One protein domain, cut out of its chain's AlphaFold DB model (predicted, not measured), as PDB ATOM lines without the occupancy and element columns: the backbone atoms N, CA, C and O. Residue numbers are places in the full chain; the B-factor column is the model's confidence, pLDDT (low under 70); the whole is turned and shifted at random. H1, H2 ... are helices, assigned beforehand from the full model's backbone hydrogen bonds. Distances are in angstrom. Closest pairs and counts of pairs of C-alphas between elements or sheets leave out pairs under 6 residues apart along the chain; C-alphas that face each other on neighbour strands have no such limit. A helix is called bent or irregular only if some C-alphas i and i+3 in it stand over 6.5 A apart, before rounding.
ATOM      1  N   GLU A 263     229.065 362.159 295.097       85.44
ATOM      2  CA  GLU A 263     227.635 362.484 295.006       85.44
ATOM      3  C   GLU A 263     227.069 362.157 293.624       85.44
ATOM      4  O   GLU A 263     226.022 361.521 293.530       85.44
ATOM      5  N   LYS A 264     227.818 362.473 292.560       90.88
ATOM      6  CA  LYS A 264     227.420 362.150 291.188       90.88
ATOM      7  C   LYS A 264     227.292 360.642 290.995       90.88
ATOM      8  O   LYS A 264     226.330 360.160 290.406       90.88
ATOM      9  N   ARG A 265     228.253 359.875 291.510       92.31
ATOM     10  CA  ARG A 265     228.193 358.415 291.420       92.31
ATOM     11  C   ARG A 265     227.025 357.850 292.224       92.31
ATOM     12  O   ARG A 265     226.421 356.879 291.793       92.31
ATOM     13  N   ILE A 266     226.698 358.424 293.379       92.88
ATOM     14  CA  ILE A 266     225.538 358.001 294.177       92.88
ATOM     15  C   ILE A 266     224.238 358.251 293.408       92.88
ATOM     16  O   ILE A 266     223.405 357.352 293.352       92.88
ATOM     17  N   GLU A 267     224.103 359.412 292.767       94.94
ATOM     18  CA  GLU A 267     222.962 359.743 291.907       94.94
ATOM     19  C   GLU A 267     222.828 358.753 290.737       94.94
ATOM     20  O   GLU A 267     221.747 358.217 290.502       94.94
ATOM     21  N   GLU A 268     223.933 358.406 290.068       95.50
ATOM     22  CA  GLU A 268     223.946 357.374 289.018       95.50
ATOM     23  C   GLU A 268     223.469 356.006 289.538       95.50
ATOM     24  O   GLU A 268     222.685 355.322 288.879       95.50
ATOM     25  N   LEU A 269     223.929 355.589 290.723       96.25
ATOM     26  CA  LEU A 269     223.546 354.307 291.325       96.25
ATOM     27  C   LEU A 269     222.062 354.291 291.711       96.25
ATOM     28  O   LEU A 269     221.378 353.299 291.464       96.25
ATOM     29  N   LEU A 270     221.557 355.388 292.282       97.12
ATOM     30  CA  LEU A 270     220.137 355.558 292.591       97.12
ATOM     31  C   LEU A 270     219.290 355.517 291.320       97.12
ATOM     32  O   LEU A 270     218.286 354.807 291.284       97.12
ATOM     33  N   GLN A 271     219.726 356.188 290.254       96.94
ATOM     34  CA  GLN A 271     219.032 356.168 288.970       96.94
ATOM     35  C   GLN A 271     218.916 354.747 288.405       96.94
ATOM     36  O   GLN A 271     217.853 354.384 287.909       96.94
ATOM     37  N   VAL A 272     219.957 353.914 288.533       96.75
ATOM     38  CA  VAL A 272     219.909 352.496 288.126       96.75
ATOM     39  C   VAL A 272     218.894 351.695 288.952       96.75
ATOM     40  O   VAL A 272     218.187 350.851 288.403       96.75
ATOM     41  N   LEU A 273     218.793 351.943 290.262       96.62
ATOM     42  CA  LEU A 273     217.790 351.285 291.109       96.62
ATOM     43  C   LEU A 273     216.363 351.778 290.811       96.62
ATOM     44  O   LEU A 273     215.415 351.006 290.947       96.62
ATOM     45  N   HIS A 274     216.195 353.038 290.413       95.12
ATOM     46  CA  HIS A 274     214.895 353.605 290.051       95.12
ATOM     47  C   HIS A 274     214.436 353.214 288.641       95.12
ATOM     48  O   HIS A 274     213.233 353.050 288.428       95.12
ATOM     49  N   ASP A 275     215.365 353.024 287.701       92.19
ATOM     50  CA  ASP A 275     215.080 352.578 286.335       92.19
ATOM     51  C   ASP A 275     214.741 351.080 286.293       92.19
ATOM     52  O   ASP A 275     215.539 350.205 285.935       92.19
ATOM     53  N   ALA A 276     213.537 350.774 286.767       89.69
ATOM     54  CA  ALA A 276     213.079 349.414 286.977       89.69
ATOM     55  C   ALA A 276     211.588 349.228 286.712       89.69
ATOM     56  O   ALA A 276     210.936 348.434 287.382       89.69
ATOM     57  N   GLY A 277     211.044 349.933 285.717       89.69
ATOM     58  CA  GLY A 277     209.656 349.754 285.273       89.69
ATOM     59  C   GLY A 277     209.345 348.349 284.736       89.69
ATOM     60  O   GLY A 277     208.181 347.970 284.672       89.69
ATOM     61  N   ASP A 278     210.372 347.563 284.398       90.81
ATOM     62  CA  ASP A 278     210.270 346.187 283.904       90.81
ATOM     63  C   ASP A 278     210.358 345.116 285.007       90.81
ATOM     64  O   ASP A 278     210.424 343.930 284.695       90.81
ATOM     65  N   TRP A 279     210.363 345.498 286.289       92.69
ATOM     66  CA  TRP A 279     210.587 344.564 287.401       92.69
ATOM     67  C   TRP A 279     209.621 343.364 287.409       92.69
ATOM     68  O   TRP A 279     210.011 342.254 287.760       92.69
ATOM     69  N   ASN A 280     208.368 343.555 286.996       93.25
ATOM     70  CA  ASN A 280     207.343 342.508 286.952       93.25
ATOM     71  C   ASN A 280     207.196 341.848 285.571       93.25
ATOM     72  O   ASN A 280     206.257 341.077 285.358       93.25
ATOM     73  N   VAL A 281     208.095 342.141 284.629       93.38
ATOM     74  CA  VAL A 281     208.037 341.630 283.259       93.38
ATOM     75  C   VAL A 281     208.997 340.457 283.101       93.38
ATOM     76  O   VAL A 281     210.211 340.598 283.207       93.38
ATOM     77  N   VAL A 282     208.451 339.286 282.775       94.75
ATOM     78  CA  VAL A 282     209.249 338.106 282.430       94.75
ATOM     79  C   VAL A 282     209.529 338.119 280.933       94.75
ATOM     80  O   VAL A 282     208.660 337.775 280.130       94.75
ATOM     81  N   ALA A 283     210.748 338.516 280.564       93.81
ATOM     82  CA  ALA A 283     211.199 338.508 279.177       93.81
ATOM     83  C   ALA A 283     211.080 337.108 278.544       93.81
ATOM     84  O   ALA A 283     211.180 336.074 279.219       93.81
ATOM     85  N   THR A 284     210.842 337.080 277.234       91.62
ATOM     86  CA  THR A 284     210.705 335.844 276.459       91.62
ATOM     87  C   THR A 284     211.605 335.880 275.239       91.62
ATOM     88  O   THR A 284     211.508 336.810 274.439       91.62
ATOM     89  N   GLY A 285     212.406 334.833 275.063       92.75
ATOM     90  CA  GLY A 285     213.337 334.714 273.946       92.75
ATOM     91  C   GLY A 285     214.763 335.049 274.368       92.75
ATOM     92  O   GLY A 285     214.985 335.882 275.241       92.75
ATOM     93  N   THR A 286     215.731 334.378 273.745       91.12
ATOM     94  CA  THR A 286     217.128 334.340 274.198       91.12
ATOM     95  C   THR A 286     217.753 335.724 274.392       91.12
ATOM     96  O   THR A 286     218.404 335.958 275.405       91.12
ATOM     97  N   GLU A 287     217.547 336.643 273.446       94.50
ATOM     98  CA  GLU A 287     218.124 337.992 273.494       94.50
ATOM     99  C   GLU A 287     217.467 338.856 274.579       94.50
ATOM    100  O   GLU A 287     218.157 339.377 275.451       94.50
ATOM    101  N   ALA A 288     216.132 338.913 274.613       94.44
ATOM    102  CA  ALA A 288     215.394 339.680 275.618       94.44
ATOM    103  C   ALA A 288     215.637 339.169 277.051       94.44
ATOM    104  O   ALA A 288     215.702 339.956 277.998       94.44
ATOM    105  N   GLU A 289     215.782 337.852 277.227       93.94
ATOM    106  CA  GLU A 289     216.162 337.245 278.508       93.94
ATOM    107  C   GLU A 289     217.591 337.636 278.913       93.94
ATOM    108  O   GLU A 289     217.826 337.981 280.070       93.94
ATOM    109  N   ALA A 290     218.540 337.660 277.972       91.94
ATOM    110  CA  ALA A 290     219.907 338.104 278.243       91.94
ATOM    111  C   ALA A 290     219.972 339.594 278.625       91.94
ATOM    112  O   ALA A 290     220.639 339.954 279.597       91.94
ATOM    113  N   GLU A 291     219.238 340.459 277.924       94.69
ATOM    114  CA  GLU A 291     219.147 341.885 278.259       94.69
ATOM    115  C   GLU A 291     218.498 342.114 279.629       94.69
ATOM    116  O   GLU A 291     218.968 342.935 280.420       94.69
ATOM    117  N   SER A 292     217.427 341.372 279.936       95.56
ATOM    118  CA  SER A 292     216.784 341.403 281.252       95.56
ATOM    119  C   SER A 292     217.765 340.989 282.350       95.56
ATOM    120  O   SER A 292     217.926 341.712 283.334       95.56
ATOM    121  N   ALA A 293     218.502 339.892 282.154       93.12
ATOM    122  CA  ALA A 293     219.547 339.458 283.076       93.12
ATOM    123  C   ALA A 293     220.618 340.540 283.299       93.12
ATOM    124  O   ALA A 293     221.018 340.785 284.439       93.12
ATOM    125  N   GLN A 294     221.045 341.235 282.240       92.81
ATOM    126  CA  GLN A 294     222.031 342.310 282.341       92.81
ATOM    127  C   GLN A 294     221.518 343.499 283.165       92.81
ATOM    128  O   GLN A 294     222.243 343.987 284.033       92.81
ATOM    129  N   ARG A 295     220.268 343.936 282.957       95.62
ATOM    130  CA  ARG A 295     219.656 345.012 283.761       95.62
ATOM    131  C   ARG A 295     219.548 344.633 285.237       95.62
ATOM    132  O   ARG A 295     219.863 345.440 286.110       95.62
ATOM    133  N   ILE A 296     219.177 343.386 285.526       95.88
ATOM    134  CA  ILE A 296     219.131 342.863 286.898       95.88
ATOM    135  C   ILE A 296     220.522 342.930 287.540       95.88
ATOM    136  O   ILE A 296     220.663 343.443 288.649       95.88
ATOM    137  N   LEU A 297     221.565 342.481 286.836       93.31
ATOM    138  CA  LEU A 297     222.942 342.550 287.331       93.31
ATOM    139  C   LEU A 297     223.417 343.995 287.557       93.31
ATOM    140  O   LEU A 297     224.124 344.254 288.527       93.31
ATOM    141  N   GLN A 298     223.001 344.954 286.727       94.56
ATOM    142  CA  GLN A 298     223.306 346.373 286.951       94.56
ATOM    143  C   GLN A 298     222.700 346.890 288.264       94.56
ATOM    144  O   GLN A 298     223.399 347.550 289.035       94.56
ATOM    145  N   ARG A 299     221.442 346.541 288.567       97.19
ATOM    146  CA  ARG A 299     220.776 346.898 289.838       97.19
ATOM    147  C   ARG A 299     221.466 346.270 291.043       97.19
ATOM    148  O   ARG A 299     221.685 346.930 292.054       97.19
ATOM    149  N   VAL A 300     221.862 345.009 290.912       94.94
ATOM    150  CA  VAL A 300     222.628 344.276 291.927       94.94
ATOM    151  C   VAL A 300     223.954 344.974 292.234       94.94
ATOM    152  O   VAL A 300     224.255 345.250 293.394       94.94
ATOM    153  N   ILE A 301     224.724 345.312 291.193       91.06
ATOM    154  CA  ILE A 301     225.994 346.038 291.326       91.06
ATOM    155  C   ILE A 301     225.762 347.399 291.987       91.06
ATOM    156  O   ILE A 301     226.560 347.804 292.835       91.06
ATOM    157  N   ALA A 302     224.668 348.085 291.638       95.25
ATOM    158  CA  ALA A 302     224.331 349.371 292.226       95.25
ATOM    159  C   ALA A 302     224.064 349.273 293.737       95.25
ATOM    160  O   ALA A 302     224.648 350.032 294.514       95.25
ATOM    161  N   ALA A 303     223.263 348.292 294.165       96.25
ATOM    162  CA  ALA A 303     222.986 348.038 295.577       96.25
ATOM    163  C   ALA A 303     224.264 347.700 296.374       96.25
ATOM    164  O   ALA A 303     224.519 348.295 297.425       96.25
ATOM    165  N   ASP A 304     225.108 346.806 295.850       91.00
ATOM    166  CA  ASP A 304     226.373 346.425 296.491       91.00
ATOM    167  C   ASP A 304     227.379 347.592 296.547       91.00
ATOM    168  O   ASP A 304     228.148 347.718 297.502       91.00
ATOM    169  N   GLU A 305     227.423 348.458 295.528       90.81
ATOM    170  CA  GLU A 305     228.295 349.639 295.528       90.81
ATOM    171  C   GLU A 305     227.850 350.679 296.569       90.81
ATOM    172  O   GLU A 305     228.702 351.210 297.287       90.81
ATOM    173  N   LEU A 306     226.542 350.923 296.715       93.88
ATOM    174  CA  LEU A 306     226.000 351.795 297.767       93.88
ATOM    175  C   LEU A 306     226.358 351.280 299.171       93.88
ATOM    176  O   LEU A 306     226.793 352.061 300.023       93.88
ATOM    177  N   ALA A 307     226.248 349.965 299.390       91.69
ATOM    178  CA  ALA A 307     226.638 349.325 300.645       91.69
ATOM    179  C   ALA A 307     228.139 349.490 300.939       91.69
ATOM    180  O   ALA A 307     228.507 349.951 302.021       91.69
ATOM    181  N   ARG A 308     229.014 349.192 299.966       87.19
ATOM    182  CA  ARG A 308     230.479 349.326 300.111       87.19
ATOM    183  C   ARG A 308     230.924 350.760 300.383       87.19
ATOM    184  O   ARG A 308     231.874 350.986 301.127       87.19
ATOM    185  N   ARG A 309     230.225 351.738 299.808       89.38
ATOM    186  CA  ARG A 309     230.456 353.170 300.055       89.38
ATOM    187  C   ARG A 309     229.874 353.658 301.385       89.38
ATOM    188  O   ARG A 309     230.086 354.811 301.738       89.38
ATOM    189  N   SER A 310     229.177 352.797 302.134       90.94
ATOM    190  CA  SER A 310     228.563 353.123 303.426       90.94
ATOM    191  C   SER A 310     227.598 354.316 303.364       90.94
ATOM    192  O   SER A 310     227.513 355.100 304.310       90.94
ATOM    193  N   VAL A 311     226.861 354.472 302.258       89.31
ATOM    194  CA  VAL A 311     225.945 355.606 302.055       89.31
ATOM    195  C   VAL A 311     224.658 355.385 302.851       89.31
ATOM    196  O   VAL A 311     223.879 354.487 302.548       89.31
ATOM    197  N   ARG A 312     224.426 356.202 303.882       93.94
ATOM    198  CA  ARG A 312     223.302 356.053 304.828       93.94
ATOM    199  C   ARG A 312     222.343 357.239 304.769       93.94
ATOM    200  O   ARG A 312     222.208 357.981 305.737       93.94
ATOM    201  N   THR A 313     221.702 357.432 303.621       95.06
ATOM    202  CA  THR A 313     220.682 358.473 303.427       95.06
ATOM    203  C   THR A 313     219.285 357.860 303.359       95.06
ATOM    204  O   THR A 313     219.116 356.699 302.986       95.06
ATOM    205  N   THR A 314     218.263 358.652 303.698       96.31
ATOM    206  CA  THR A 314     216.852 358.236 303.597       96.31
ATOM    207  C   THR A 314     216.482 357.818 302.174       96.31
ATOM    208  O   THR A 314     215.741 356.858 301.992       96.31
ATOM    209  N   GLU A 315     217.030 358.505 301.171       96.50
ATOM    210  CA  GLU A 315     216.817 358.204 299.754       96.50
ATOM    211  C   GLU A 315     217.398 356.841 299.358       96.50
ATOM    212  O   GLU A 315     216.695 356.028 298.763       96.50
ATOM    213  N   VAL A 316     218.634 356.534 299.776       97.25
ATOM    214  CA  VAL A 316     219.246 355.216 299.539       97.25
ATOM    215  C   VAL A 316     218.442 354.107 300.210       97.25
ATOM    216  O   VAL A 316     218.172 353.084 299.583       97.25
ATOM    217  N   PHE A 317     218.012 354.303 301.459       98.19
ATOM    218  CA  PHE A 317     217.169 353.315 302.137       98.19
ATOM    219  C   PHE A 317     215.838 353.113 301.410       98.19
ATOM    220  O   PHE A 317     215.452 351.970 301.180       98.19
ATOM    221  N   ALA A 318     215.178 354.188 300.976       97.81
ATOM    222  CA  ALA A 318     213.925 354.101 300.233       97.81
ATOM    223  C   ALA A 318     214.089 353.370 298.889       97.81
ATOM    224  O   ALA A 318     213.288 352.488 298.581       97.81
ATOM    225  N   ALA A 319     215.139 353.678 298.119       97.94
ATOM    226  CA  ALA A 319     215.410 353.035 296.834       97.94
ATOM    227  C   ALA A 319     215.683 351.530 296.988       97.94
ATOM    228  O   ALA A 319     215.106 350.712 296.267       97.94
ATOM    229  N   LEU A 320     216.511 351.146 297.967       98.38
ATOM    230  CA  LEU A 320     216.801 349.741 298.258       98.38
ATOM    231  C   LEU A 320     215.557 349.003 298.776       98.38
ATOM    232  O   LEU A 320     215.263 347.905 298.307       98.38
ATOM    233  N   GLU A 321     214.789 349.594 299.700       97.88
ATOM    234  CA  GLU A 321     213.531 349.007 300.186       97.88
ATOM    235  C   GLU A 321     212.530 348.800 299.049       97.88
ATOM    236  O   GLU A 321     211.876 347.755 298.980       97.88
ATOM    237  N   GLN A 322     212.428 349.769 298.137       96.81
ATOM    238  CA  GLN A 322     211.581 349.644 296.962       96.81
ATOM    239  C   GLN A 322     212.042 348.486 296.076       96.81
ATOM    240  O   GLN A 322     211.208 347.678 295.690       96.81
ATOM    241  N   ARG A 323     213.344 348.330 295.809       96.38
ATOM    242  CA  ARG A 323     213.853 347.188 295.026       96.38
ATOM    243  C   ARG A 323     213.631 345.838 295.699       96.38
ATOM    244  O   ARG A 323     213.388 344.853 295.010       96.38
ATOM    245  N   VAL A 324     213.656 345.771 297.031       96.38
ATOM    246  CA  VAL A 324     213.272 344.542 297.742       96.38
ATOM    247  C   VAL A 324     211.809 344.187 297.467       96.38
ATOM    248  O   VAL A 324     211.498 343.016 297.230       96.38
ATOM    249  N   ARG A 325     210.909 345.178 297.494       94.25
ATOM    250  CA  ARG A 325     209.471 344.992 297.230       94.25
ATOM    251  C   ARG A 325     209.216 344.645 295.762       94.25
ATOM    252  O   ARG A 325     208.633 343.595 295.489       94.25
ATOM    253  N   ASP A 326     209.771 345.454 294.871       94.50
ATOM    254  CA  ASP A 326     209.651 345.414 293.413       94.50
ATOM    255  C   ASP A 326     210.851 344.676 292.792       94.50
ATOM    256  O   ASP A 326     211.558 345.204 291.928       94.50
ATOM    257  N   ARG A 327     211.146 343.467 293.283       94.62
ATOM    258  CA  ARG A 327     212.270 342.668 292.765       94.62
ATOM    259  C   ARG A 327     212.020 342.260 291.317       94.62
ATOM    260  O   ARG A 327     210.888 341.942 290.956       94.62
ATOM    261  N   SER A 328     213.078 342.147 290.531       95.56
ATOM    262  CA  SER A 328     212.949 341.756 289.132       95.56
ATOM    263  C   SER A 328     212.579 340.278 288.968       95.56
ATOM    264  O   SER A 328     213.155 339.401 289.618       95.56
ATOM    265  N   LEU A 329     211.640 339.975 288.073       94.75
ATOM    266  CA  LEU A 329     211.251 338.616 287.697       94.75
ATOM    267  C   LEU A 329     212.029 338.136 286.470       94.75
ATOM    268  O   LEU A 329     212.312 338.899 285.554       94.75
ATOM    269  N   HIS A 330     212.365 336.847 286.435       93.81
ATOM    270  CA  HIS A 330     213.104 336.262 285.318       93.81
ATOM    271  C   HIS A 330     212.852 334.750 285.215       93.81
ATOM    272  O   HIS A 330     212.678 334.084 286.233       93.81
ATOM    273  N   ARG A 331     212.867 334.173 284.001       89.62
ATOM    274  CA  ARG A 331     212.631 332.724 283.789       89.62
ATOM    275  C   ARG A 331     213.705 331.849 284.423       89.62
ATOM    276  O   ARG A 331     213.424 330.818 285.029       89.62
ATOM    277  N   SER A 332     214.958 332.257 284.254       87.94
ATOM    278  CA  SER A 332     216.072 331.646 284.967       87.94
ATOM    279  C   SER A 332     216.036 332.067 286.429       87.94
ATOM    280  O   SER A 332     216.148 333.256 286.743       87.94
ATOM    281  N   TRP A 333     215.976 331.071 287.310       85.38
ATOM    282  CA  TRP A 333     216.086 331.241 288.758       85.38
ATOM    283  C   TRP A 333     217.373 331.983 289.168       85.38
ATOM    284  O   TRP A 333     217.416 332.586 290.235       85.38
ATOM    285  N   ARG A 334     218.409 331.973 288.309       86.19
ATOM    286  CA  ARG A 334     219.693 332.658 288.526       86.19
ATOM    287  C   ARG A 334     219.556 334.173 288.653       86.19
ATOM    288  O   ARG A 334     220.350 334.776 289.368       86.19
ATOM    289  N   HIS A 335     218.571 334.771 287.985       90.50
ATOM    290  CA  HIS A 335     218.361 336.224 287.980       90.50
ATOM    291  C   HIS A 335     217.065 336.632 288.683       90.50
ATOM    292  O   HIS A 335     216.961 337.758 289.159       90.50
ATOM    293  N   CYS A 336     216.087 335.726 288.784       92.19
ATOM    294  CA  CYS A 336     214.811 336.023 289.426       92.19
ATOM    295  C   CYS A 336     215.020 336.434 290.892       92.19
ATOM    296  O   CYS A 336     215.539 335.658 291.695       92.19
ATOM    297  N   GLY A 337     214.622 337.660 291.231       92.75
ATOM    298  CA  GLY A 337     214.743 338.251 292.563       92.75
ATOM    299  C   GLY A 337     216.162 338.629 292.997       92.75
ATOM    300  O   GLY A 337     216.349 338.990 294.158       92.75
ATOM    301  N   LEU A 338     217.160 338.547 292.108       93.38
ATOM    302  CA  LEU A 338     218.570 338.748 292.464       93.38
ATOM    303  C   LEU A 338     218.861 340.179 292.956       93.38
ATOM    304  O   LEU A 338     219.575 340.368 293.939       93.38
ATOM    305  N   ASP A 339     218.274 341.184 292.311       95.38
ATOM    306  CA  ASP A 339     218.363 342.593 292.715       95.38
ATOM    307  C   ASP A 339     217.658 342.873 294.049       95.38
ATOM    308  O   ASP A 339     218.147 343.668 294.859       95.38
ATOM    309  N   GLY A 340     216.556 342.173 294.321       95.38
ATOM    310  CA  GLY A 340     215.846 342.224 295.594       95.38
ATOM    311  C   GLY A 340     216.706 341.734 296.760       95.38
ATOM    312  O   GLY A 340     216.844 342.442 297.757       95.38
ATOM    313  N   ILE A 341     217.339 340.561 296.642       94.00
ATOM    314  CA  ILE A 341     218.215 340.051 297.711       94.00
ATOM    315  C   ILE A 341     219.490 340.891 297.875       94.00
ATOM    316  O   ILE A 341     219.900 341.148 299.008       94.00
ATOM    317  N   ALA A 342     220.080 341.389 296.784       93.94
ATOM    318  CA  ALA A 342     221.211 342.318 296.859       93.94
ATOM    319  C   ALA A 342     220.826 343.607 297.607       93.94
ATOM    320  O   ALA A 342     221.560 344.069 298.479       93.94
ATOM    321  N   SER A 343     219.626 344.133 297.349       97.25
ATOM    322  CA  SER A 343     219.107 345.320 298.035       97.25
ATOM    323  C   SER A 343     218.819 345.069 299.518       97.25
ATOM    324  O   SER A 343     219.151 345.905 300.358       97.25
ATOM    325  N   LEU A 344     218.276 343.897 299.877       97.06
ATOM    326  CA  LEU A 344     218.087 343.505 301.279       97.06
ATOM    327  C   LEU A 344     219.431 343.399 302.014       97.06
ATOM    328  O   LEU A 344     219.574 343.911 303.125       97.06
ATOM    329  N   ARG A 345     220.429 342.770 301.382       94.56
ATOM    330  CA  ARG A 345     221.791 342.674 301.917       94.56
ATOM    331  C   ARG A 345     222.392 344.061 302.142       94.56
ATOM    332  O   ARG A 345     222.944 344.309 303.212       94.56
ATOM    333  N   ALA A 346     222.240 344.971 301.179       95.50
ATOM    334  CA  ALA A 346     222.702 346.349 301.297       95.50
ATOM    335  C   ALA A 346     222.023 347.092 302.463       95.50
ATOM    336  O   ALA A 346     222.715 347.729 303.257       95.50
ATOM    337  N   LEU A 347     220.701 346.959 302.635       97.69
ATOM    338  CA  LEU A 347     219.973 347.549 303.768       97.69
ATOM    339  C   LEU A 347     220.506 347.058 305.118       97.69
ATOM    340  O   LEU A 347     220.712 347.861 306.030       97.69
ATOM    341  N   ILE A 348     220.743 345.751 305.240       95.06
ATOM    342  CA  ILE A 348     221.277 345.132 306.457       95.06
ATOM    343  C   ILE A 348     222.707 345.617 306.732       95.06
ATOM    344  O   ILE A 348     222.991 346.098 307.830       95.06
ATOM    345  N   ALA A 349     223.586 345.598 305.724       92.00
ATOM    346  CA  ALA A 349     224.968 346.071 305.845       92.00
ATOM    347  C   ALA A 349     225.052 347.561 306.232       92.00
ATOM    348  O   ALA A 349     225.895 347.972 307.035       92.00
ATOM    349  N   LEU A 350     224.138 348.380 305.707       94.38
ATOM    350  CA  LEU A 350     224.037 349.802 306.028       94.38
ATOM    351  C   LEU A 350     223.349 350.080 307.374       94.38
ATOM    352  O   LEU A 350     223.314 351.239 307.790       94.38
ATOM    353  N   LYS A 351     222.853 349.048 308.070       94.50
ATOM    354  CA  LYS A 351     222.070 349.158 309.312       94.50
ATOM    355  C   LYS A 351     220.844 350.062 309.142       94.50
ATOM    356  O   LYS A 351     220.569 350.916 309.985       94.50
ATOM    357  N   ALA A 352     220.127 349.898 308.031       96.06
ATOM    358  CA  ALA A 352     218.915 350.660 307.761       96.06
ATOM    359  C   ALA A 352     217.857 350.401 308.861       96.06
ATOM    360  O   ALA A 352     217.657 349.236 309.233       96.06
ATOM    361  N   PRO A 353     217.141 351.436 309.354       93.69
ATOM    362  CA  PRO A 353     216.229 351.314 310.496       93.69
ATOM    363  C   PRO A 353     215.127 350.261 310.348       93.69
ATOM    364  O   PRO A 353     214.653 349.749 311.353       93.69
ATOM    365  N   ARG A 354     214.712 349.946 309.112       95.06
ATOM    366  CA  ARG A 354     213.633 348.986 308.827       95.06
ATOM    367  C   ARG A 354     214.111 347.653 308.244       95.06
ATOM    368  O   ARG A 354     213.314 346.884 307.706       95.06
ATOM    369  N   SER A 355     215.416 347.386 308.294       96.12
ATOM    370  CA  SER A 355     216.013 346.224 307.622       96.12
ATOM    371  C   SER A 355     215.418 344.889 308.094       96.12
ATOM    372  O   SER A 355     215.158 344.019 307.262       96.12
ATOM    373  N   VAL A 356     215.099 344.742 309.386       97.19
ATOM    374  CA  VAL A 356     214.486 343.520 309.941       97.19
ATOM    375  C   VAL A 356     213.029 343.355 309.492       97.19
ATOM    376  O   VAL A 356     212.607 342.258 309.125       97.19
ATOM    377  N   GLN A 357     212.250 344.437 309.441       97.38
ATOM    378  CA  GLN A 357     210.863 344.421 308.962       97.38
ATOM    379  C   GLN A 357     210.801 344.095 307.464       97.38
ATOM    380  O   GLN A 357     209.897 343.389 307.017       97.38
ATOM    381  N   VAL A 358     211.770 344.585 306.688       97.44
ATOM    382  CA  VAL A 358     211.910 344.269 305.261       97.44
ATOM    383  C   VAL A 358     212.319 342.801 305.077       97.44
ATOM    384  O   VAL A 358     211.732 342.110 304.247       97.44
ATOM    385  N   ALA A 359     213.234 342.283 305.899       97.00
ATOM    386  CA  ALA A 359     213.599 340.865 305.908       97.00
ATOM    387  C   ALA A 359     212.398 339.955 306.241       97.00
ATOM    388  O   ALA A 359     212.156 338.959 305.554       97.00
ATOM    389  N   ARG A 360     211.584 340.339 307.236       97.25
ATOM    390  CA  ARG A 360     210.312 339.672 307.551       97.25
ATOM    391  C   ARG A 360     209.361 339.695 306.359       97.25
ATOM    392  O   ARG A 360     208.800 338.662 306.011       97.25
ATOM    393  N   PHE A 361     209.190 340.847 305.710       96.62
ATOM    394  CA  PHE A 361     208.360 340.944 304.509       96.62
ATOM    395  C   PHE A 361     208.799 339.934 303.436       96.62
ATOM    396  O   PHE A 361     207.945 339.256 302.873       96.62
ATOM    397  N   CYS A 362     210.104 339.767 303.201       95.31
ATOM    398  CA  CYS A 362     210.613 338.798 302.229       95.31
ATOM    399  C   CYS A 362     210.221 337.351 302.556       95.31
ATOM    400  O   CYS A 362     209.773 336.637 301.661       95.31
ATOM    401  N   LEU A 363     210.347 336.917 303.817       94.88
ATOM    402  CA  LEU A 363     210.015 335.543 304.228       94.88
ATOM    403  C   LEU A 363     208.552 335.184 303.925       94.88
ATOM    404  O   LEU A 363     208.279 334.152 303.308       94.88
ATOM    405  N   TRP A 364     207.620 336.064 304.295       95.06
ATOM    406  CA  TRP A 364     206.179 335.828 304.140       95.06
ATOM    407  C   TRP A 364     205.590 336.362 302.833       95.06
ATOM    408  O   TRP A 364     204.387 336.235 302.614       95.06
ATOM    409  N   ARG A 365     206.402 336.931 301.935       93.12
ATOM    410  CA  ARG A 365     205.911 337.416 300.644       93.12
ATOM    411  C   ARG A 365     205.287 336.279 299.834       93.12
ATOM    412  O   ARG A 365     205.933 335.262 299.575       93.12
ATOM    413  N   ASP A 366     204.080 336.520 299.348       92.12
ATOM    414  CA  ASP A 366     203.446 335.767 298.272       92.12
ATOM    415  C   ASP A 366     203.012 336.761 297.190       92.12
ATOM    416  O   ASP A 366     202.142 337.601 297.407       92.12
ATOM    417  N   ASP A 367     203.701 336.725 296.053       91.06
ATOM    418  CA  ASP A 367     203.594 337.719 294.989       91.06
ATOM    419  C   ASP A 367     202.929 337.098 293.753       91.06
ATOM    420  O   ASP A 367     203.541 336.242 293.105       91.06
ATOM    421  N   PRO A 368     201.706 337.525 293.388       91.31
ATOM    422  CA  PRO A 368     201.010 337.020 292.212       91.31
ATOM    423  C   PRO A 368     201.781 337.179 290.901       91.31
ATOM    424  O   PRO A 368     201.671 336.305 290.042       91.31
ATOM    425  N   ALA A 369     202.586 338.238 290.743       90.12
ATOM    426  CA  ALA A 369     203.364 338.452 289.522       90.12
ATOM    427  C   ALA A 369     204.418 337.351 289.320       90.12
ATOM    428  O   ALA A 369     204.730 336.974 288.189       90.12
ATOM    429  N   ALA A 370     204.902 336.757 290.415       90.81
ATOM    430  CA  ALA A 370     205.899 335.695 290.388       90.81
ATOM    431  C   ALA A 370     205.387 334.385 289.759       90.81
ATOM    432  O   ALA A 370     206.185 333.504 289.441       90.81
ATOM    433  N   GLU A 371     204.078 334.250 289.526       90.94
ATOM    434  CA  GLU A 371     203.515 333.122 288.780       90.94
ATOM    435  C   GLU A 371     204.087 333.048 287.354       90.94
ATOM    436  O   GLU A 371     204.400 331.961 286.870       90.94
ATOM    437  N   ALA A 372     204.323 334.196 286.708       89.88
ATOM    438  CA  ALA A 372     204.874 334.256 285.352       89.88
ATOM    439  C   ALA A 372     206.330 333.758 285.261       89.88
ATOM    440  O   ALA A 372     206.773 333.325 284.198       89.88
ATOM    441  N   ALA A 373     207.075 333.819 286.369       89.75
ATOM    442  CA  ALA A 373     208.456 333.346 286.466       89.75
ATOM    443  C   ALA A 373     208.556 331.921 287.035       89.75
ATOM    444  O   ALA A 373     209.659 331.387 287.185       89.75
ATOM    445  N   ARG A 374     207.423 331.289 287.374       88.06
ATOM    446  CA  ARG A 374     207.422 329.965 287.993       88.06
ATOM    447  C   ARG A 374     207.979 328.929 287.024       88.06
ATOM    448  O   ARG A 374     207.573 328.847 285.867       88.06
ATOM    449  N   ASN A 375     208.883 328.087 287.517       82.50
ATOM    450  CA  ASN A 375     209.404 326.977 286.735       82.50
ATOM    451  C   ASN A 375     208.416 325.795 286.786       82.50
ATOM    452  O   ASN A 375     208.271 325.186 287.849       82.50
ATOM    453  N   PRO A 376     207.774 325.420 285.662       80.06
ATOM    454  CA  PRO A 376     206.759 324.368 285.645       80.06
ATOM    455  C   PRO A 376     207.326 322.967 285.921       80.06
ATOM    456  O   PRO A 376     206.559 322.045 286.180       80.06
ATOM    457  N   LYS A 377     208.655 322.790 285.888       82.88
ATOM    458  CA  LYS A 377     209.318 321.524 286.235       82.88
ATOM    459  C   LYS A 377     209.131 321.152 287.709       82.88
ATOM    460  O   LYS A 377     209.216 319.974 288.049       82.88
ATOM    461  N   PHE A 378     208.914 322.134 288.582       80.50
ATOM    462  CA  PHE A 378     208.790 321.920 290.019       80.50
ATOM    463  C   PHE A 378     207.351 322.164 290.475       80.50
ATOM    464  O   PHE A 378     206.754 323.186 290.152       80.50
ATOM    465  N   ASN A 379     206.809 321.240 291.269       82.69
ATOM    466  CA  ASN A 379     205.459 321.335 291.826       82.69
ATOM    467  C   ASN A 379     205.454 322.070 293.181       82.69
ATOM    468  O   ASN A 379     204.954 321.552 294.175       82.69
ATOM    469  N   ASN A 380     206.089 323.243 293.233       85.56
ATOM    470  CA  ASN A 380     206.203 324.042 294.454       85.56
ATOM    471  C   ASN A 380     205.165 325.181 294.465       85.56
ATOM    472  O   ASN A 380     204.797 325.673 293.392       85.56
ATOM    473  N   PRO A 381     204.726 325.650 295.649       88.06
ATOM    474  CA  PRO A 381     203.875 326.831 295.770       88.06
ATOM    475  C   PRO A 381     204.487 328.075 295.107       88.06
ATOM    476  O   PRO A 381     205.704 328.243 295.078       88.06
ATOM    477  N   ARG A 382     203.643 329.005 294.641       89.69
ATOM    478  CA  ARG A 382     204.083 330.284 294.041       89.69
ATOM    479  C   ARG A 382     205.001 331.100 294.958       89.69
ATOM    480  O   ARG A 382     205.931 331.748 294.484       89.69
ATOM    481  N   SER A 383     204.782 331.035 296.269       89.75
ATOM    482  CA  SER A 383     205.615 331.691 297.286       89.75
ATOM    483  C   SER A 383     207.095 331.276 297.226       89.75
ATOM    484  O   SER A 383     207.954 332.006 297.723       89.75
ATOM    485  N   TRP A 384     207.415 330.153 296.571       89.44
ATOM    486  CA  TRP A 384     208.778 329.673 296.359       89.44
ATOM    487  C   TRP A 384     209.477 330.334 295.173       89.44
ATOM    488  O   TRP A 384     210.684 330.175 295.034       89.44
ATOM    489  N   THR A 385     208.796 331.088 294.307       87.50
ATOM    490  CA  THR A 385     209.478 331.728 293.168       87.50
ATOM    491  C   THR A 385     210.567 332.708 293.636       87.50
ATOM    492  O   THR A 385     211.580 332.886 292.968       87.50
ATOM    493  N   ASP A 386     210.412 333.282 294.831       85.00
ATOM    494  CA  ASP A 386     211.407 334.136 295.492       85.00
ATOM    495  C   ASP A 386     212.362 333.362 296.424       85.00
ATOM    496  O   ASP A 386     212.874 333.901 297.408       85.00
ATOM    497  N   TRP A 387     212.581 332.071 296.154       86.50
ATOM    498  CA  TRP A 387     213.325 331.190 297.055       86.50
ATOM    499  C   TRP A 387     214.676 331.782 297.472       86.50
ATOM    500  O   TRP A 387     214.996 331.738 298.654       86.50
ATOM    501  N   ARG A 388     215.425 332.387 296.537       84.19
ATOM    502  CA  ARG A 388     216.781 332.903 296.769       84.19
ATOM    503  C   ARG A 388     216.819 333.940 297.885       84.19
ATOM    504  O   ARG A 388     217.658 333.854 298.780       84.19
ATOM    505  N   THR A 389     215.891 334.896 297.843       89.38
ATOM    506  CA  THR A 389     215.770 335.911 298.887       89.38
ATOM    507  C   THR A 389     215.428 335.240 300.207       89.38
ATOM    508  O   THR A 389     216.102 335.467 301.208       89.38
ATOM    509  N   LYS A 390     214.415 334.365 300.198       91.56
ATOM    510  CA  LYS A 390     213.900 333.720 301.408       91.56
ATOM    511  C   LYS A 390     214.943 332.868 302.116       91.56
ATOM    512  O   LYS A 390     215.040 332.988 303.332       91.56
ATOM    513  N   VAL A 391     215.722 332.063 301.387       89.31
ATOM    514  CA  VAL A 391     216.749 331.175 301.974       89.31
ATOM    515  C   VAL A 391     217.945 331.921 302.566       89.31
ATOM    516  O   VAL A 391     218.734 331.344 303.304       89.31
ATOM    517  N   SER A 392     218.088 333.207 302.241       88.31
ATOM    518  CA  SER A 392     219.197 334.047 302.700       88.31
ATOM    519  C   SER A 392     218.821 334.967 303.866       88.31
ATOM    520  O   SER A 392     219.692 335.624 304.426       88.31
ATOM    521  N   VAL A 393     217.541 335.066 304.249       94.19
ATOM    522  CA  VAL A 393     217.105 336.048 305.260       94.19
ATOM    523  C   VAL A 393     217.803 335.830 306.603       94.19
ATOM    524  O   VAL A 393     218.355 336.775 307.162       94.19
ATOM    525  N   PHE A 394     217.809 334.600 307.113       94.88
ATOM    526  CA  PHE A 394     218.382 334.306 308.427       94.88
ATOM    527  C   PHE A 394     219.899 334.511 308.467       94.88
ATOM    528  O   PHE A 394     220.400 335.136 309.401       94.88
ATOM    529  N   SER A 395     220.621 334.095 307.420       87.25
ATOM    530  CA  SER A 395     222.072 334.302 307.346       87.25
ATOM    531  C   SER A 395     222.452 335.784 307.304       87.25
ATOM    532  O   SER A 395     223.427 336.183 307.933       87.25
ATOM    533  N   LEU A 396     221.665 336.632 306.634       89.94
ATOM    534  CA  LEU A 396     221.901 338.079 306.643       89.94
ATOM    535  C   LEU A 396     221.680 338.696 308.036       89.94
ATOM    536  O   LEU A 396     222.433 339.578 308.462       89.94
ATOM    537  N   LEU A 397     220.664 338.227 308.759       94.31
ATOM    538  CA  LEU A 397     220.276 338.765 310.064       94.31
ATOM    539  C   LEU A 397     221.208 338.377 311.217       94.31
ATOM    540  O   LEU A 397     221.136 339.003 312.271       94.31
ATOM    541  N   GLU A 398     222.126 337.429 311.024       90.25
ATOM    542  CA  GLU A 398     223.161 337.080 312.013       90.25
ATOM    543  C   GLU A 398     224.035 338.279 312.420       90.25
ATOM    544  O   GLU A 398     224.600 338.301 313.508       90.25
ATOM    545  N   THR A 399     224.106 339.310 311.573       86.12
ATOM    546  CA  THR A 399     224.854 340.553 311.831       86.12
ATOM    547  C   THR A 399     224.025 341.654 312.504       86.12
ATOM    548  O   THR A 399     224.552 342.726 312.820       86.12
TER     549      THR A 399
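AT A GLANCE: This is residues 263 to 399 of the 651 residues of the protein "GP-PDE domain-containing protein" of Planctomycetaceae bacterium (UniProt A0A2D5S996). Six helices pack side by side as an up-and-down bundle in two rows: the long H2, then H4 in the middle, then H7 make one row and run the same way, while H1, H3 and H5 make a second row and run the other way. The short H6 lies at one end, about perpendicular to the rough line of H7, whose residues 382 to 386 it touches. The printed part has 137 residues with seven named helices, H1 to H7 in order along the chain, and no named strand; the class is all helix. It is compact, with a radius of gyration of the C-alphas of 14.4 A, and spans 43 by 32 by 19 A.

IN THESE COORDINATES: The longest helix, H2, is residues 286 to 308, 32.8 A from C-alpha 286 at (217.128, 334.340, 274.198) to C-alpha 308 at (230.479, 349.326, 300.111). H1 is residues 263 to 274, beginning with C-alpha 263 at (227.635, 362.484, 295.006). H3 is residues 314 to 325, 16.4 A long, and H4 is residues 338 to 349, 16.5 A. H5 is residues 355 to 364, H6 residues 368 to 373. H7, residues 382 to 397, is 24.3 A long and ends with C-alpha 397 at (220.276, 338.765, 310.064); it is irregular, C-alphas 385 and 388 being 8.2 A apart, with a kink of 51 degrees near residue 389.

HOW THE PARTS SIT: H4 is the hub, touching H2, H3, H5 and H7. H2 and H4 run the same way at a shallow tilt of 3 degrees, their closest C-alphas, those of Val 300 and Asp 339, 4.7 A apart. H4 and H7 run the same way at 23 degrees, a shallow tilt; the closest C-alphas are those of Ile 341 and Thr 389, 4.9 A. H3 and H4 form a helical hairpin at a steep tilt of 40 degrees, with the C-alphas of Val 324 and Gly 340 closest at 4.1 A. H1 touches H2, whose residues 298 to 306 alone take part, with the C-alphas of Leu 269 and Ala 302 closest at 5.1 A. H3 and H5 only just touch, with 3 pairs of C-alphas within 8 A, the closest those of Glu 321 and Val 358 at 7.1 A. H5 touches H7, the C-alphas of Leu 363 and Lys 390 being closest at 5.1 A. H6 and H7 come closest at the C-alphas of Glu 371 and Arg 382, 6.0 A. In H1 to H5 every O i to N i+4 pair is within hydrogen-bond range; in H6 0 of 2 are, beside 3 of 3 O i to N i+3 pairs, and in H7 5 of 12, beside 9 of 13.

THE WHOLE: The C-alphas of Glu 263 and Asn 379, the two farthest apart, are 46.9 A from each other. The printed part has no cut. The links H1 to H2 and H3 to H4 are long. Mean pLDDT of the printed part is 92.6, and no printed residue is under 70.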